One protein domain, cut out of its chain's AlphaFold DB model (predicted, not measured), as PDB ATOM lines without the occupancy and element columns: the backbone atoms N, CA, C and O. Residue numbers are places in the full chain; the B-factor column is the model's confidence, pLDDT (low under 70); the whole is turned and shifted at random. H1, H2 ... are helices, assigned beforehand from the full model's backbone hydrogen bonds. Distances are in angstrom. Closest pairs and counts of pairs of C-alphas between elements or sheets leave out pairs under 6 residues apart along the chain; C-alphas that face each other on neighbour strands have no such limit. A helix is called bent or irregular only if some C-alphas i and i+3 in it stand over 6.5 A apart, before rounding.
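AT A GLANCE: This is residues 689 to 808 of the 811 residues of the protein "AGR093Wp" of Ashbya gossypii (strain ATCC 10895 / CBS 109.51 / FGSC 9923 / NRRL Y-1056) (UniProt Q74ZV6). The middle helix H2 is crossed by H1a, one arm of the long bent helix H1, and H3, H4 and H6 pack on H2 too, with H5 folded against H6 as a helical hairpin. The other arm, H1b, reaches toward the opposite end of the body from H6. The printed part has 120 residues with six named helices, H1 to H6 in chain order, and no named strand: all helix. It is compact, with a radius of gyration of the C-alphas of 15.8 A, yet elongated, spanning 48 by 27 by 21 A.

IN THESE COORDINATES: Find C-alpha 706 at (75.652, -42.462, 75.398), where H1 begins, residues 706 to 728. By its hydrogen bonds it was assigned as one helix, but it is bent: C-alphas 715 and 718 are 7.0 A apart. Its arms are H1a, 706 to 715, 14.2 A, and H1b, 718 to 728, 15.3 A, at a shallow tilt of 28 degrees. H2 is 739 to 759, 30.3 A; H3 763 to 776, 19.9 A; H4 781 to 786; H5 788 to 798, 15.4 A. H6, 800 to 807, ends at C-alpha 807, (57.721, -45.352, 86.148), and is irregular: C-alphas 801 and 804 are 7.9 A apart.

HOW THE PARTS SIT: Look at Tyr 710 of H1a and Val 749 of the hub H2: their C-alphas, the closest, are 5.9 A apart, and the lines are about perpendicular at 77 degrees. H2 touches H3, closest C-alphas Ala 756 and Pro 763 at 5.5 A; H4, Phe 748 and Cys 785 at 5.6 A; and H6, Ile 755 and Ile 805 at 6.4 A. H5 touches H6, Val 796 and His 803 at 5.3 A, a hairpin. H1b touches no helix. Every O i to N i+4 pair is within hydrogen-bond range in H1a, H1b, H2, H3 and H5, but 1 of 2 in H4 and 2 of 4 in H6.

THE WHOLE: The farthest C-alphas, of Asp 691 and Asp 801, are 49.9 A apart. The printed part has no cut, and no link is long. Residues 689 to 705 hold no named element. Mean pLDDT of the printed part is 96.1, and no printed residue is under 70.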
ATOM      1  N   VAL A 689      93.172 -34.429  93.837       96.12
ATOM      2  CA  VAL A 689      92.870 -33.470  94.898       96.12
ATOM      3  C   VAL A 689      93.256 -32.087  94.361       96.12
ATOM      4  O   VAL A 689      94.239 -31.983  93.630       96.12
ATOM      5  N   ASP A 690      92.472 -31.045  94.645       94.81
ATOM      6  CA  ASP A 690      92.847 -29.665  94.307       94.81
ATOM      7  C   ASP A 690      93.842 -29.068  95.321       94.81
ATOM      8  O   ASP A 690      94.089 -29.643  96.384       94.81
ATOM      9  N   ASP A 691      94.415 -27.901  95.000       94.56
ATOM     10  CA  ASP A 691      95.409 -27.203  95.839       94.56
ATOM     11  C   ASP A 691      94.888 -26.873  97.256       94.56
ATOM     12  O   ASP A 691      95.653 -26.553  98.164       94.56
ATOM     13  N   GLU A 692      93.570 -26.960  97.461       92.50
ATOM     14  CA  GLU A 692      92.879 -26.709  98.725       92.50
ATOM     15  C   GLU A 692      92.581 -28.004  99.512       92.50
ATOM     16  O   GLU A 692      91.875 -27.961 100.525       92.50
ATOM     17  N   GLY A 693      93.089 -29.155  99.058       91.94
ATOM     18  CA  GLY A 693      92.949 -30.447  99.731       91.94
ATOM     19  C   GLY A 693      91.599 -31.145  99.522       91.94
ATOM     20  O   GLY A 693      91.234 -32.006 100.327       91.94
ATOM     21  N   LYS A 694      90.825 -30.785  98.485       94.19
ATOM     22  CA  LYS A 694      89.472 -31.324  98.232       94.19
ATOM     23  C   LYS A 694      89.453 -32.233  97.007       94.19
ATOM     24  O   LYS A 694      90.203 -32.032  96.058       94.19
ATOM     25  N   PHE A 695      88.545 -33.209  96.991       97.00
ATOM     26  CA  PHE A 695      88.354 -34.101  95.844       97.00
ATOM     27  C   PHE A 695      88.029 -33.316  94.562       97.00
ATOM     28  O   PHE A 695      87.078 -32.529  94.516       97.00
ATOM     29  N   SER A 696      88.807 -33.558  93.506       96.44
ATOM     30  CA  SER A 696      88.671 -32.908  92.205       96.44
ATOM     31  C   SER A 696      88.394 -33.965  91.136       96.44
ATOM     32  O   SER A 696      89.310 -34.556  90.565       96.44
ATOM     33  N   ILE A 697      87.108 -34.242  90.898       97.19
ATOM     34  CA  ILE A 697      86.691 -35.276  89.945       97.19
ATOM     35  C   ILE A 697      87.023 -34.861  88.502       97.19
ATOM     36  O   ILE A 697      86.547 -33.840  87.989       97.19
ATOM     37  N   ILE A 698      87.817 -35.683  87.820       97.00
ATOM     38  CA  ILE A 698      88.053 -35.555  86.385       97.00
ATOM     39  C   ILE A 698      86.892 -36.214  85.646       97.00
ATOM     40  O   ILE A 698      86.557 -37.376  85.864       97.00
ATOM     41  N   MET A 699      86.276 -35.432  84.764       95.88
ATOM     42  CA  MET A 699      85.196 -35.842  83.868       95.88
ATOM     43  C   MET A 699      85.457 -35.207  82.508       95.88
ATOM     44  O   MET A 699      85.682 -33.988  82.454       95.88
ATOM     45  N   SER A 700      85.360 -35.988  81.438       94.75
ATOM     46  CA  SER A 700      85.399 -35.488  80.068       94.75
ATOM     47  C   SER A 700      84.183 -34.602  79.812       94.75
ATOM     48  O   SER A 700      83.037 -34.997  80.059       94.75
ATOM     49  N   ASN A 701      84.453 -33.374  79.361       88.88
ATOM     50  CA  ASN A 701      83.425 -32.365  79.103       88.88
ATOM     51  C   ASN A 701      82.529 -32.794  77.936       88.88
ATOM     52  O   ASN A 701      81.306 -32.743  78.048       88.88
ATOM     53  N   ASP A 702      83.157 -33.267  76.864       87.62
ATOM     54  CA  ASP A 702      82.500 -33.710  75.644       87.62
ATOM     55  C   ASP A 702      82.191 -35.210  75.722       87.62
ATOM     56  O   ASP A 702      82.973 -36.006  76.249       87.62
ATOM     57  N   GLN A 703      81.003 -35.579  75.246       91.12
ATOM     58  CA  GLN A 703      80.482 -36.944  75.236       91.12
ATOM     59  C   GLN A 703      79.851 -37.174  73.865       91.12
ATOM     60  O   GLN A 703      78.800 -36.614  73.551       91.12
ATOM     61  N   ASP A 704      80.546 -37.952  73.044       93.12
ATOM     62  CA  ASP A 704      80.215 -38.266  71.654       93.12
ATOM     63  C   ASP A 704      79.048 -39.256  71.528       93.12
ATOM     64  O   ASP A 704      78.264 -39.184  70.585       93.12
ATOM     65  N   SER A 705      78.905 -40.159  72.502       97.62
ATOM     66  CA  SER A 705      77.879 -41.199  72.537       97.62
ATOM     67  C   SER A 705      77.369 -41.458  73.957       97.62
ATOM     68  O   SER A 705      78.047 -41.174  74.945       97.62
ATOM     69  N   ILE A 706      76.179 -42.053  74.086       97.94
ATOM     70  CA  ILE A 706      75.652 -42.462  75.398       97.94
ATOM     71  C   ILE A 706      76.437 -43.633  76.022       97.94
ATOM     72  O   ILE A 706      76.491 -43.744  77.247       97.94
ATOM     73  N   TYR A 707      77.092 -44.471  75.207       98.06
ATOM     74  CA  TYR A 707      77.964 -45.554  75.682       98.06
ATOM     75  C   TYR A 707      79.203 -44.983  76.375       98.06
ATOM     76  O   TYR A 707      79.597 -45.467  77.431       98.06
ATOM     77  N   SER A 708      79.765 -43.897  75.831       97.12
ATOM     78  CA  SER A 708      80.880 -43.163  76.435       97.12
ATOM     79  C   SER A 708      80.525 -42.643  77.838       97.12
ATOM     80  O   SER A 708      81.344 -42.737  78.748       97.12
ATOM     81  N   ILE A 709      79.274 -42.219  78.068       97.31
ATOM     82  CA  ILE A 709      78.799 -41.794  79.397       97.31
ATOM     83  C   ILE A 709      78.766 -42.967  80.392       97.31
ATOM     84  O   ILE A 709      79.196 -42.811  81.537       97.31
ATOM     85  N   TYR A 710      78.265 -44.135  79.973       97.88
ATOM     86  CA  TYR A 710      78.225 -45.338  80.814       97.88
ATOM     87  C   TYR A 710      79.645 -45.851  81.120       97.88
ATOM     88  O   TYR A 710      79.969 -46.127  82.278       97.88
ATOM     89  N   ASN A 711      80.514 -45.909  80.104       97.00
ATOM     90  CA  ASN A 711      81.908 -46.322  80.254       97.00
ATOM     91  C   ASN A 711      82.683 -45.367  81.168       97.00
ATOM     92  O   ASN A 711      83.352 -45.838  82.083       97.00
ATOM     93  N   GLU A 712      82.576 -44.046  80.991       96.88
ATOM     94  CA  GLU A 712      83.252 -43.071  81.859       96.88
ATOM     95  C   GLU A 712      82.841 -43.264  83.326       96.88
ATOM     96  O   GLU A 712      83.699 -43.266  84.214       96.88
ATOM     97  N   PHE A 713      81.545 -43.484  83.587       97.38
ATOM     98  CA  PHE A 713      81.047 -43.692  84.943       97.38
ATOM     99  C   PHE A 713      81.692 -44.907  85.622       97.38
ATOM    100  O   PHE A 713      82.263 -44.753  86.700       97.38
ATOM    101  N   TYR A 714      81.646 -46.091  85.004       97.12
ATOM    102  CA  TYR A 714      82.188 -47.309  85.617       97.12
ATOM    103  C   TYR A 714      83.720 -47.399  85.561       97.12
ATOM    104  O   TYR A 714      84.338 -47.835  86.529       97.12
ATOM    105  N   GLN A 715      84.346 -46.977  84.459       96.75
ATOM    106  CA  GLN A 715      85.788 -47.134  84.231       96.75
ATOM    107  C   GLN A 715      86.633 -45.994  84.825       96.75
ATOM    108  O   GLN A 715      87.852 -46.122  84.902       96.75
ATOM    109  N   SER A 716      86.019 -44.876  85.232       97.19
ATOM    110  CA  SER A 716      86.741 -43.727  85.792       97.19
ATOM    111  C   SER A 716      86.030 -43.090  86.989       97.19
ATOM    112  O   SER A 716      86.610 -43.031  88.071       97.19
ATOM    113  N   LEU A 717      84.780 -42.629  86.851       97.62
ATOM    114  CA  LEU A 717      84.158 -41.786  87.887       97.62
ATOM    115  C   LEU A 717      83.862 -42.535  89.191       97.62
ATOM    116  O   LEU A 717      84.039 -41.974  90.272       97.62
ATOM    117  N   LYS A 718      83.404 -43.787  89.094       96.62
ATOM    118  CA  LYS A 718      83.153 -44.654  90.247       96.62
ATOM    119  C   LYS A 718      84.460 -44.927  90.997       96.62
ATOM    120  O   LYS A 718      84.539 -44.626  92.183       96.62
ATOM    121  N   LEU A 719      85.507 -45.343  90.279       96.81
ATOM    122  CA  LEU A 719      86.834 -45.628  90.840       96.81
ATOM    123  C   LEU A 719      87.490 -44.396  91.493       96.81
ATOM    124  O   LEU A 719      88.082 -44.522  92.562       96.81
ATOM    125  N   GLN A 720      87.342 -43.206  90.895       97.88
ATOM    126  CA  GLN A 720      87.792 -41.939  91.489       97.88
ATOM    127  C   GLN A 720      87.135 -41.676  92.851       97.88
ATOM    128  O   GLN A 720      87.811 -41.322  93.816       97.88
ATOM    129  N   VAL A 721      85.812 -41.849  92.934       97.31
ATOM    130  CA  VAL A 721      85.054 -41.634  94.173       97.31
ATOM    131  C   VAL A 721      85.378 -42.704  95.215       97.31
ATOM    132  O   VAL A 721      85.571 -42.366  96.380       97.31
ATOM    133  N   GLU A 722      85.465 -43.973  94.819       96.94
ATOM    134  CA  GLU A 722      85.758 -45.090  95.724       96.94
ATOM    135  C   GLU A 722      87.158 -44.980  96.332       96.94
ATOM    136  O   GLU A 722      87.285 -45.050  97.553       96.94
ATOM    137  N   ALA A 723      88.186 -44.714  95.522       97.25
ATOM    138  CA  ALA A 723      89.551 -44.547  96.017       97.25
ATOM    139  C   ALA A 723      89.689 -43.315  96.937       97.25
ATOM    140  O   ALA A 723      90.314 -43.406  97.992       97.25
ATOM    141  N   PHE A 724      89.037 -42.187  96.618       97.19
ATOM    142  CA  PHE A 724      89.025 -41.028  97.521       97.19
ATOM    143  C   PHE A 724      88.293 -41.331  98.844       97.19
ATOM    144  O   PHE A 724      88.746 -40.936  99.917       97.19
ATOM    145  N   VAL A 725      87.167 -42.053  98.793       96.94
ATOM    146  CA  VAL A 725      86.418 -42.470  99.991       96.94
ATOM    147  C   VAL A 725      87.198 -43.488 100.828       96.94
ATOM    148  O   VAL A 725      87.066 -43.463 102.051       96.94
ATOM    149  N   GLN A 726      88.019 -44.336 100.207       97.50
ATOM    150  CA  GLN A 726      88.897 -45.282 100.896       97.50
ATOM    151  C   GLN A 726      89.997 -44.566 101.696       97.50
ATOM    152  O   GLN A 726      90.227 -44.925 102.847       97.50
ATOM    153  N   ASP A 727      90.636 -43.543 101.121       96.81
ATOM    154  CA  ASP A 727      91.744 -42.826 101.772       96.81
ATOM    155  C   ASP A 727      91.291 -41.713 102.740       96.81
ATOM    156  O   ASP A 727      91.971 -41.443 103.730       96.81
ATOM    157  N   PHE A 728      90.143 -41.064 102.495       95.69
ATOM    158  CA  PHE A 728      89.689 -39.887 103.264       95.69
ATOM    159  C   PHE A 728      88.326 -40.035 103.963       95.69
ATOM    160  O   PHE A 728      87.943 -39.167 104.754       95.69
ATOM    161  N   GLY A 729      87.584 -41.111 103.695       95.81
ATOM    162  CA  GLY A 729      86.266 -41.373 104.275       95.81
ATOM    163  C   GLY A 729      85.103 -40.612 103.619       95.81
ATOM    164  O   GLY A 729      85.238 -39.509 103.083       95.81
ATOM    165  N   LYS A 730      83.896 -41.193 103.717       94.75
ATOM    166  CA  LYS A 730      82.645 -40.664 103.121       94.75
ATOM    167  C   LYS A 730      82.349 -39.203 103.523       94.75
ATOM    168  O   LYS A 730      81.793 -38.451 102.726       94.75
ATOM    169  N   SER A 731      82.756 -38.773 104.721       94.00
ATOM    170  CA  SER A 731      82.530 -37.418 105.255       94.00
ATOM    171  C   SER A 731      83.289 -36.308 104.515       94.00
ATOM    172  O   SER A 731      82.873 -35.150 104.569       94.00
ATOM    173  N   LYS A 732      84.368 -36.626 103.787       92.75
ATOM    174  CA  LYS A 732      85.123 -35.650 102.981       92.75
ATOM    175  C   LYS A 732      84.537 -35.446 101.578       92.75
ATOM    176  O   LYS A 732      84.799 -34.421 100.958       92.75
ATOM    177  N   LEU A 733      83.675 -36.352 101.106       93.69
ATOM    178  CA  LEU A 733      83.032 -36.295  99.783       93.69
ATOM    179  C   LEU A 733      81.853 -35.292  99.705       93.69
ATOM    180  O   LEU A 733      81.210 -35.147  98.666       93.69
ATOM    181  N   VAL A 734      81.523 -34.583 100.791       87.44
ATOM    182  CA  VAL A 734      80.334 -33.708 100.849       87.44
ATOM    183  C   VAL A 734      80.397 -32.568  99.820       87.44
ATOM    184  O   VAL A 734      79.364 -32.228  99.232       87.44
ATOM    185  N   GLN A 735      81.586 -32.014  99.553       84.56
ATOM    186  CA  GLN A 735      81.801 -30.897  98.628       84.56
ATOM    187  C   GLN A 735      82.932 -31.206  97.635       84.56
ATOM    188  O   GLN A 735      84.104 -31.181  97.998       84.56
ATOM    189  N   PHE A 736      82.579 -31.449  96.369       93.12
ATOM    190  CA  PHE A 736      83.528 -31.561  95.256       93.12
ATOM    191  C   PHE A 736      83.017 -30.825  94.012       93.12
ATOM    192  O   PHE A 736      81.805 -30.668  93.810       93.12
ATOM    193  N   ARG A 737      83.942 -30.351  93.169       92.56
ATOM    194  CA  ARG A 737      83.612 -29.666  91.903       92.56
ATOM    195  C   ARG A 737      82.869 -30.650  90.972       92.56
ATOM    196  O   ARG A 737      83.053 -31.853  91.073       92.56
ATOM    197  N   LYS A 738      81.983 -30.170  90.089       94.25
ATOM    198  CA  LYS A 738      81.133 -31.003  89.192       94.25
ATOM    199  C   LYS A 738      80.173 -32.025  89.871       94.25
ATOM    200  O   LYS A 738      79.537 -32.792  89.148       94.25
ATOM    201  N   LYS A 739      79.949 -32.005  91.200       94.50
ATOM    202  CA  LYS A 739      79.040 -32.934  91.935       94.50
ATOM    203  C   LYS A 739      77.677 -33.190  91.258       94.50
ATOM    204  O   LYS A 739      77.302 -34.345  91.071       94.50
ATOM    205  N   ARG A 740      76.971 -32.138  90.811       94.50
ATOM    206  CA  ARG A 740      75.667 -32.256  90.113       94.50
ATOM    207  C   ARG A 740      75.769 -33.005  88.774       94.50
ATOM    208  O   ARG A 740      74.845 -33.721  88.400       94.50
ATOM    209  N   THR A 741      76.888 -32.872  88.063       95.19
ATOM    210  CA  THR A 741      77.155 -33.578  86.799       95.19
ATOM    211  C   THR A 741      77.436 -35.059  87.046       95.19
ATOM    212  O   THR A 741      76.909 -35.904  86.327       95.19
ATOM    213  N   PHE A 742      78.201 -35.386  88.096       96.06
ATOM    214  CA  PHE A 742      78.400 -36.768  88.542       96.06
ATOM    215  C   PHE A 742      77.070 -37.431  88.936       96.06
ATOM    216  O   PHE A 742      76.767 -38.516  88.449       96.06
ATOM    217  N   GLN A 743      76.238 -36.754  89.739       95.62
ATOM    218  CA  GLN A 743      74.907 -37.252  90.119       95.62
ATOM    219  C   GLN A 743      74.025 -37.531  88.891       95.62
ATOM    220  O   GLN A 743      73.412 -38.592  88.818       95.62
ATOM    221  N   LYS A 744      74.019 -36.636  87.893       96.06
ATOM    222  CA  LYS A 744      73.297 -36.834  86.625       96.06
ATOM    223  C   LYS A 744      73.787 -38.054  85.833       96.06
ATOM    224  O   LYS A 744      72.960 -38.855  85.406       96.06
ATOM    225  N   LYS A 745      75.107 -38.240  85.677       96.81
ATOM    226  CA  LYS A 745      75.661 -39.435  85.005       96.81
ATOM    227  C   LYS A 745      75.353 -40.720  85.796       96.81
ATOM    228  O   LYS A 745      74.919 -41.695  85.191       96.81
ATOM    229  N   LYS A 746      75.458 -40.702  87.135       96.25
ATOM    230  CA  LYS A 746      75.072 -41.835  88.001       96.25
ATOM    231  C   LYS A 746      73.592 -42.208  87.844       96.25
ATOM    232  O   LYS A 746      73.285 -43.385  87.706       96.25
ATOM    233  N   ALA A 747      72.687 -41.228  87.855       96.25
ATOM    234  CA  ALA A 747      71.248 -41.468  87.728       96.25
ATOM    235  C   ALA A 747      70.867 -42.026  86.344       96.25
ATOM    236  O   ALA A 747      70.042 -42.933  86.254       96.25
ATOM    237  N   PHE A 748      71.515 -41.549  85.275       97.50
ATOM    238  CA  PHE A 748      71.366 -42.126  83.936       97.50
ATOM    239  C   PHE A 748      71.823 -43.591  83.879       97.50
ATOM    240  O   PHE A 748      71.071 -44.449  83.420       97.50
ATOM    241  N   VAL A 749      73.021 -43.896  84.391       96.94
ATOM    242  CA  VAL A 749      73.535 -45.274  84.427       96.94
ATOM    243  C   VAL A 749      72.640 -46.180  85.274       96.94
ATOM    244  O   VAL A 749      72.338 -47.290  84.853       96.94
ATOM    245  N   TYR A 750      72.136 -45.695  86.411       95.88
ATOM    246  CA  TYR A 750      71.191 -46.444  87.242       95.88
ATOM    247  C   TYR A 750      69.873 -46.763  86.512       95.88
ATOM    248  O   TYR A 750      69.346 -47.860  86.681       95.88
ATOM    249  N   LEU A 751      69.361 -45.869  85.654       96.94
ATOM    250  CA  LEU A 751      68.190 -46.161  84.816       96.94
ATOM    251  C   LEU A 751      68.486 -47.258  83.776       96.94
ATOM    252  O   LEU A 751      67.675 -48.169  83.609       96.94
ATOM    253  N   VAL A 752      69.646 -47.200  83.110       97.31
ATOM    254  CA  VAL A 752      70.095 -48.229  82.149       97.31
ATOM    255  C   VAL A 752      70.211 -49.595  82.834       97.31
ATOM    256  O   VAL A 752      69.664 -50.585  82.348       97.31
ATOM    257  N   GLU A 753      70.855 -49.631  83.998       96.25
ATOM    258  CA  GLU A 753      70.985 -50.813  84.852       96.25
ATOM    259  C   GLU A 753      69.617 -51.362  85.293       96.25
ATOM    260  O   GLU A 753      69.329 -52.542  85.078       96.25
ATOM    261  N   LYS A 754      68.721 -50.510  85.818       95.19
ATOM    262  CA  LYS A 754      67.365 -50.912  86.230       95.19
ATOM    263  C   LYS A 754      66.620 -51.598  85.082       95.19
ATOM    264  O   LYS A 754      66.093 -52.696  85.266       95.19
ATOM    265  N   ILE A 755      66.615 -50.995  83.890       96.56
ATOM    266  CA  ILE A 755      65.957 -51.576  82.713       96.56
ATOM    267  C   ILE A 755      66.608 -52.918  82.339       96.56
ATOM    268  O   ILE A 755      65.882 -53.893  82.145       96.56
ATOM    269  N   ALA A 756      67.942 -53.011  82.298       96.50
ATOM    270  CA  ALA A 756      68.662 -54.247  81.968       96.50
ATOM    271  C   ALA A 756      68.299 -55.399  82.926       96.50
ATOM    272  O   ALA A 756      67.929 -56.492  82.496       96.50
ATOM    273  N   TYR A 757      68.298 -55.137  84.236       95.56
ATOM    274  CA  TYR A 757      67.962 -56.132  85.254       95.56
ATOM    275  C   TYR A 757      66.529 -56.661  85.148       95.56
ATOM    276  O   TYR A 757      66.322 -57.869  85.297       95.56
ATOM    277  N   PHE A 758      65.533 -55.800  84.920       95.44
ATOM    278  CA  PHE A 758      64.136 -56.241  84.834       95.44
ATOM    279  C   PHE A 758      63.818 -56.905  83.486       95.44
ATOM    280  O   PHE A 758      63.173 -57.949  83.474       95.44
ATOM    281  N   THR A 759      64.337 -56.375  82.372       96.44
ATOM    282  CA  THR A 759      64.106 -56.917  81.015       96.44
ATOM    283  C   THR A 759      64.967 -58.133  80.656       96.44
ATOM    284  O   THR A 759      64.666 -58.822  79.686       96.44
ATOM    285  N   LYS A 760      66.042 -58.396  81.415       96.50
ATOM    286  CA  LYS A 760      67.101 -59.385  81.114       96.50
ATOM    287  C   LYS A 760      67.906 -59.094  79.837       96.50
ATOM    288  O   LYS A 760      68.631 -59.966  79.362       96.50
ATOM    289  N   LEU A 761      67.821 -57.870  79.315       96.75
ATOM    290  CA  LEU A 761      68.690 -57.363  78.253       96.75
ATOM    291  C   LEU A 761      70.074 -56.993  78.810       96.75
ATOM    292  O   LEU A 761      70.209 -56.674  79.992       96.75
ATOM    293  N   SER A 762      71.108 -56.988  77.965       96.88
ATOM    294  CA  SER A 762      72.411 -56.435  78.363       96.88
ATOM    295  C   SER A 762      72.349 -54.901  78.483       96.88
ATOM    296  O   SER A 762      71.548 -54.265  77.790       96.88
ATOM    297  N   PRO A 763      73.219 -54.259  79.293       97.50
ATOM    298  CA  PRO A 763      73.312 -52.797  79.330       97.50
ATOM    299  C   PRO A 763      73.581 -52.177  77.951       97.50
ATOM    300  O   PRO A 763      73.079 -51.095  77.659       97.50
ATOM    301  N   GLU A 764      74.294 -52.883  77.064       97.56
ATOM    302  CA  GLU A 764      74.480 -52.477  75.663       97.56
ATOM    303  C   GLU A 764      73.154 -52.446  74.899       97.56
ATOM    304  O   GLU A 764      72.844 -51.440  74.278       97.56
ATOM    305  N   GLN A 765      72.332 -53.497  74.984       98.19
ATOM    306  CA  GLN A 765      71.016 -53.542  74.332       98.19
ATOM    307  C   GLN A 765      70.057 -52.471  74.875       98.19
ATOM    308  O   GLN A 765      69.251 -51.922  74.125       98.19
ATOM    309  N   VAL A 766      70.148 -52.142  76.166       98.19
ATOM    310  CA  VAL A 766      69.379 -51.035  76.755       98.19
ATOM    311  C   VAL A 766      69.876 -49.682  76.248       98.19
ATOM    312  O   VAL A 766      69.057 -48.824  75.923       98.19
ATOM    313  N   LEU A 767      71.189 -49.489  76.111       98.19
ATOM    314  CA  LEU A 767      71.747 -48.290  75.482       98.19
ATOM    315  C   LEU A 767      71.322 -48.195  74.008       98.19
ATOM    316  O   LEU A 767      70.853 -47.138  73.599       98.19
ATOM    317  N   ASP A 768      71.345 -49.284  73.239       98.31
ATOM    318  CA  ASP A 768      70.831 -49.307  71.863       98.31
ATOM    319  C   ASP A 768      69.366 -48.817  71.801       98.31
ATOM    320  O   ASP A 768      69.015 -48.022  70.927       98.31
ATOM    321  N   ILE A 769      68.513 -49.215  72.755       98.56
ATOM    322  CA  ILE A 769      67.126 -48.723  72.873       98.56
ATOM    323  C   ILE A 769      67.085 -47.222  73.211       98.56
ATOM    324  O   ILE A 769      66.339 -46.472  72.577       98.56
ATOM    325  N   VAL A 770      67.894 -46.770  74.176       98.44
ATOM    326  CA  VAL A 770      67.988 -45.355  74.578       98.44
ATOM    327  C   VAL A 770      68.453 -44.470  73.420       98.44
ATOM    328  O   VAL A 770      67.882 -43.398  73.222       98.44
ATOM    329  N   ASP A 771      69.443 -44.895  72.629       98.50
ATOM    330  CA  ASP A 771      69.948 -44.095  71.507       98.50
ATOM    331  C   ASP A 771      68.928 -44.020  70.366       98.50
ATOM    332  O   ASP A 771      68.704 -42.948  69.809       98.50
ATOM    333  N   ASN A 772      68.219 -45.120  70.087       98.44
ATOM    334  CA  ASN A 772      67.099 -45.127  69.143       98.44
ATOM    335  C   ASN A 772      65.976 -44.161  69.561       98.44
ATOM    336  O   ASN A 772      65.418 -43.466  68.713       98.44
ATOM    337  N   VAL A 773      65.646 -44.077  70.856       98.31
ATOM    338  CA  VAL A 773      64.658 -43.109  71.367       98.31
ATOM    339  C   VAL A 773      65.190 -41.676  71.315       98.31
ATOM    340  O   VAL A 773      64.478 -40.782  70.862       98.31
ATOM    341  N   ARG A 774      66.458 -41.454  71.685       98.38
ATOM    342  CA  ARG A 774      67.133 -40.152  71.560       98.38
ATOM    343  C   ARG A 774      67.097 -39.635  70.116       98.38
ATOM    344  O   ARG A 774      66.836 -38.452  69.911       98.38
ATOM    345  N   LEU A 775      67.353 -40.506  69.137       98.31
ATOM    346  CA  LEU A 775      67.329 -40.180  67.709       98.31
ATOM    347  C   LEU A 775      65.910 -39.871  67.208       98.31
ATOM    348  O   LEU A 775      65.735 -38.870  66.524       98.31
ATOM    349  N   LYS A 776      64.896 -40.660  67.597       98.25
ATOM    350  CA  LYS A 776      63.480 -40.405  67.249       98.25
ATOM    351  C   LYS A 776      62.928 -39.096  67.814       98.25
ATOM    352  O   LYS A 776      62.001 -38.532  67.249       98.25
ATOM    353  N   GLU A 777      63.482 -38.634  68.930       97.94
ATOM    354  CA  GLU A 777      63.171 -37.341  69.539       97.94
ATOM    355  C   GLU A 777      64.123 -36.218  69.075       97.94
ATOM    356  O   GLU A 777      64.039 -35.110  69.594       97.94
ATOM    357  N   GLU A 778      65.050 -36.463  68.143       97.94
ATOM    358  CA  GLU A 778      66.029 -35.473  67.649       97.94
ATOM    359  C   GLU A 778      66.890 -34.815  68.757       97.94
ATOM    360  O   GLU A 778      67.317 -33.663  68.661       97.94
ATOM    361  N   LYS A 779      67.162 -35.538  69.854       98.06
ATOM    362  CA  LYS A 779      67.872 -34.991  71.025       98.06
ATOM    363  C   LYS A 779      69.384 -35.262  70.978       98.06
ATOM    364  O   LYS A 779      69.867 -36.260  70.436       98.06
ATOM    365  N   SER A 780      70.161 -34.387  71.615       97.69
ATOM    366  CA  SER A 780      71.614 -34.556  71.757       97.69
ATOM    367  C   SER A 780      71.978 -35.588  72.835       97.69
ATOM    368  O   SER A 780      71.210 -35.840  73.762       97.69
ATOM    369  N   VAL A 781      73.184 -36.159  72.767       97.19
ATOM    370  CA  VAL A 781      73.718 -37.073  73.804       97.19
ATOM    371  C   VAL A 781      73.720 -36.405  75.190       97.19
ATOM    372  O   VAL A 781      73.340 -37.012  76.191       97.19
ATOM    373  N   VAL A 782      74.041 -35.110  75.241       95.06
ATOM    374  CA  VAL A 782      74.040 -34.290  76.465       95.06
ATOM    375  C   VAL A 782      72.629 -34.092  77.047       95.06
ATOM    376  O   VAL A 782      72.495 -33.918  78.261       95.06
ATOM    377  N   TRP A 783      71.567 -34.144  76.235       97.31
ATOM    378  CA  TRP A 783      70.180 -34.024  76.711       97.31
ATOM    379  C   TRP A 783      69.766 -35.215  77.590       97.31
ATOM    380  O   TRP A 783      69.137 -35.000  78.627       97.31
ATOM    381  N   VAL A 784      70.189 -36.432  77.225       97.50
ATOM    382  CA  VAL A 784      69.811 -37.714  77.858       97.50
ATOM    383  C   VAL A 784      70.070 -37.713  79.370       97.50
ATOM    384  O   VAL A 784      69.191 -38.044  80.158       97.50
ATOM    385  N   CYS A 785      71.257 -37.268  79.793       94.81
ATOM    386  CA  CYS A 785      71.621 -37.199  81.216       94.81
ATOM    387  C   CYS A 785      71.147 -35.920  81.914       94.81
ATOM    388  O   CYS A 785      71.131 -35.846  83.143       94.81
ATOM    389  N   ASN A 786      70.809 -34.873  81.157       94.88
ATOM    390  CA  ASN A 786      70.369 -33.610  81.740       94.88
ATOM    391  C   ASN A 786      68.876 -33.583  82.071       94.88
ATOM    392  O   ASN A 786      68.516 -32.873  83.011       94.88
ATOM    393  N   ASN A 787      68.066 -34.358  81.342       97.12
ATOM    394  CA  ASN A 787      66.603 -34.324  81.358       97.12
ATOM    395  C   ASN A 787      66.020 -35.731  81.589       97.12
ATOM    396  O   ASN A 787      65.158 -36.188  80.841       97.12
ATOM    397  N   LEU A 788      66.513 -36.436  82.615       96.62
ATOM    398  CA  LEU A 788      66.222 -37.858  82.843       96.62
ATOM    399  C   LEU A 788      64.714 -38.175  82.956       96.62
ATOM    400  O   LEU A 788      64.288 -39.219  82.480       96.62
ATOM    401  N   GLY A 789      63.901 -37.266  83.508       95.25
ATOM    402  CA  GLY A 789      62.436 -37.408  83.533       95.25
ATOM    403  C   GLY A 789      61.804 -37.363  82.136       95.25
ATOM    404  O   GLY A 789      61.031 -38.244  81.777       95.25
ATOM    405  N   ALA A 790      62.207 -36.412  81.288       96.56
ATOM    406  CA  ALA A 790      61.751 -36.368  79.896       96.56
ATOM    407  C   ALA A 790      62.237 -37.591  79.093       96.56
ATOM    408  O   ALA A 790      61.517 -38.079  78.223       96.56
ATOM    409  N   LEU A 791      63.420 -38.134  79.419       98.12
ATOM    410  CA  LEU A 791      63.883 -39.414  78.879       98.12
ATOM    411  C   LEU A 791      63.015 -40.592  79.358       98.12
ATOM    412  O   LEU A 791      62.671 -41.419  78.519       98.12
ATOM    413  N   LYS A 792      62.626 -40.669  80.647       97.62
ATOM    414  CA  LYS A 792      61.668 -41.681  81.147       97.62
ATOM    415  C   LYS A 792      60.386 -41.651  80.297       97.62
ATOM    416  O   LYS A 792      60.002 -42.675  79.737       97.62
ATOM    417  N   CYS A 793      59.772 -40.476  80.137       96.81
ATOM    418  CA  CYS A 793      58.534 -40.314  79.366       96.81
ATOM    419  C   CYS A 793      58.707 -40.682  77.881       96.81
ATOM    420  O   CYS A 793      57.869 -41.386  77.322       96.81
ATOM    421  N   ALA A 794      59.809 -40.267  77.246       97.81
ATOM    422  CA  ALA A 794      60.109 -40.628  75.861       97.81
ATOM    423  C   ALA A 794      60.345 -42.139  75.688       97.81
ATOM    424  O   ALA A 794      59.843 -42.733  74.737       97.81
ATOM    425  N   LEU A 795      61.065 -42.786  76.611       98.25
ATOM    426  CA  LEU A 795      61.250 -44.238  76.594       98.25
ATOM    427  C   LEU A 795      59.899 -44.951  76.656       98.25
ATOM    428  O   LEU A 795      59.626 -45.768  75.787       98.25
ATOM    429  N   VAL A 796      59.024 -44.583  77.594       97.69
ATOM    430  CA  VAL A 796      57.673 -45.158  77.714       97.69
ATOM    431  C   VAL A 796      56.824 -44.926  76.456       97.69
ATOM    432  O   VAL A 796      56.196 -45.861  75.968       97.69
ATOM    433  N   LYS A 797      56.871 -43.726  75.863       97.25
ATOM    434  CA  LYS A 797      56.176 -43.379  74.605       97.25
ATOM    435  C   LYS A 797      56.547 -44.296  73.426       97.25
ATOM    436  O   LYS A 797      55.687 -44.606  72.608       97.25
ATOM    437  N   TYR A 798      57.809 -44.721  73.316       98.06
ATOM    438  CA  TYR A 798      58.281 -45.589  72.220       98.06
ATOM    439  C   TYR A 798      58.456 -47.067  72.607       98.06
ATOM    440  O   TYR A 798      58.665 -47.902  71.724       98.06
ATOM    441  N   ARG A 799      58.411 -47.381  73.904       97.56
ATOM    442  CA  ARG A 799      58.552 -48.708  74.517       97.56
ATOM    443  C   ARG A 799      57.603 -48.819  75.722       97.56
ATOM    444  O   ARG A 799      58.059 -48.812  76.869       97.56
ATOM    445  N   PRO A 800      56.279 -48.907  75.487       96.75
ATOM    446  CA  PRO A 800      55.295 -49.031  76.565       96.75
ATOM    447  C   PRO A 800      55.450 -50.344  77.348       96.75
ATOM    448  O   PRO A 800      55.074 -50.412  78.511       96.75
ATOM    449  N   ASP A 801      56.105 -51.352  76.763       97.38
ATOM    450  CA  ASP A 801      56.549 -52.578  77.435       97.38
ATOM    451  C   ASP A 801      57.531 -52.337  78.601       97.38
ATOM    452  O   ASP A 801      57.761 -53.229  79.414       97.38
ATOM    453  N   LEU A 802      58.097 -51.128  78.705       97.19
ATOM    454  CA  LEU A 802      58.977 -50.706  79.795       97.19
ATOM    455  C   LEU A 802      58.287 -49.778  80.811       97.19
ATOM    456  O   LEU A 802      58.961 -49.334  81.741       97.19
ATOM    457  N   HIS A 803      56.985 -49.483  80.661       96.50
ATOM    458  CA  HIS A 803      56.236 -48.536  81.503       96.50
ATOM    459  C   HIS A 803      56.487 -48.763  82.998       96.50
ATOM    460  O   HIS A 803      57.093 -47.919  83.661       96.50
ATOM    461  N   ASP A 804      56.121 -49.938  83.507       95.25
ATOM    462  CA  ASP A 804      56.162 -50.238  84.941       95.25
ATOM    463  C   ASP A 804      57.596 -50.298  85.483       95.25
ATOM    464  O   ASP A 804      57.845 -49.999  86.649       95.25
ATOM    465  N   ILE A 805      58.573 -50.628  84.634       95.81
ATOM    466  CA  ILE A 805      60.001 -50.685  84.987       95.81
ATOM    467  C   ILE A 805      60.587 -49.272  85.120       95.81
ATOM    468  O   ILE A 805      61.453 -49.033  85.965       95.81
ATOM    469  N   ILE A 806      60.128 -48.332  84.293       95.44
ATOM    470  CA  ILE A 806      60.642 -46.959  84.218       95.44
ATOM    471  C   ILE A 806      59.912 -46.028  85.197       95.44
ATOM    472  O   ILE A 806      60.551 -45.168  85.814       95.44
ATOM    473  N   MET A 807      58.597 -46.208  85.344       92.44
ATOM    474  CA  MET A 807      57.721 -45.352  86.148       92.44
ATOM    475  C   MET A 807      57.497 -45.850  87.577       92.44
ATOM    476  O   MET A 807      57.119 -45.044  88.417       92.44
ATOM    477  N   SER A 808      57.826 -47.107  87.909       91.19
ATOM    478  CA  SER A 808      58.143 -47.408  89.312       91.19
ATOM    479  C   SER A 808      59.356 -46.578  89.724       91.19
ATOM    480  O   SER A 808      60.394 -46.586  89.048       91.19
TER     481      SER A 808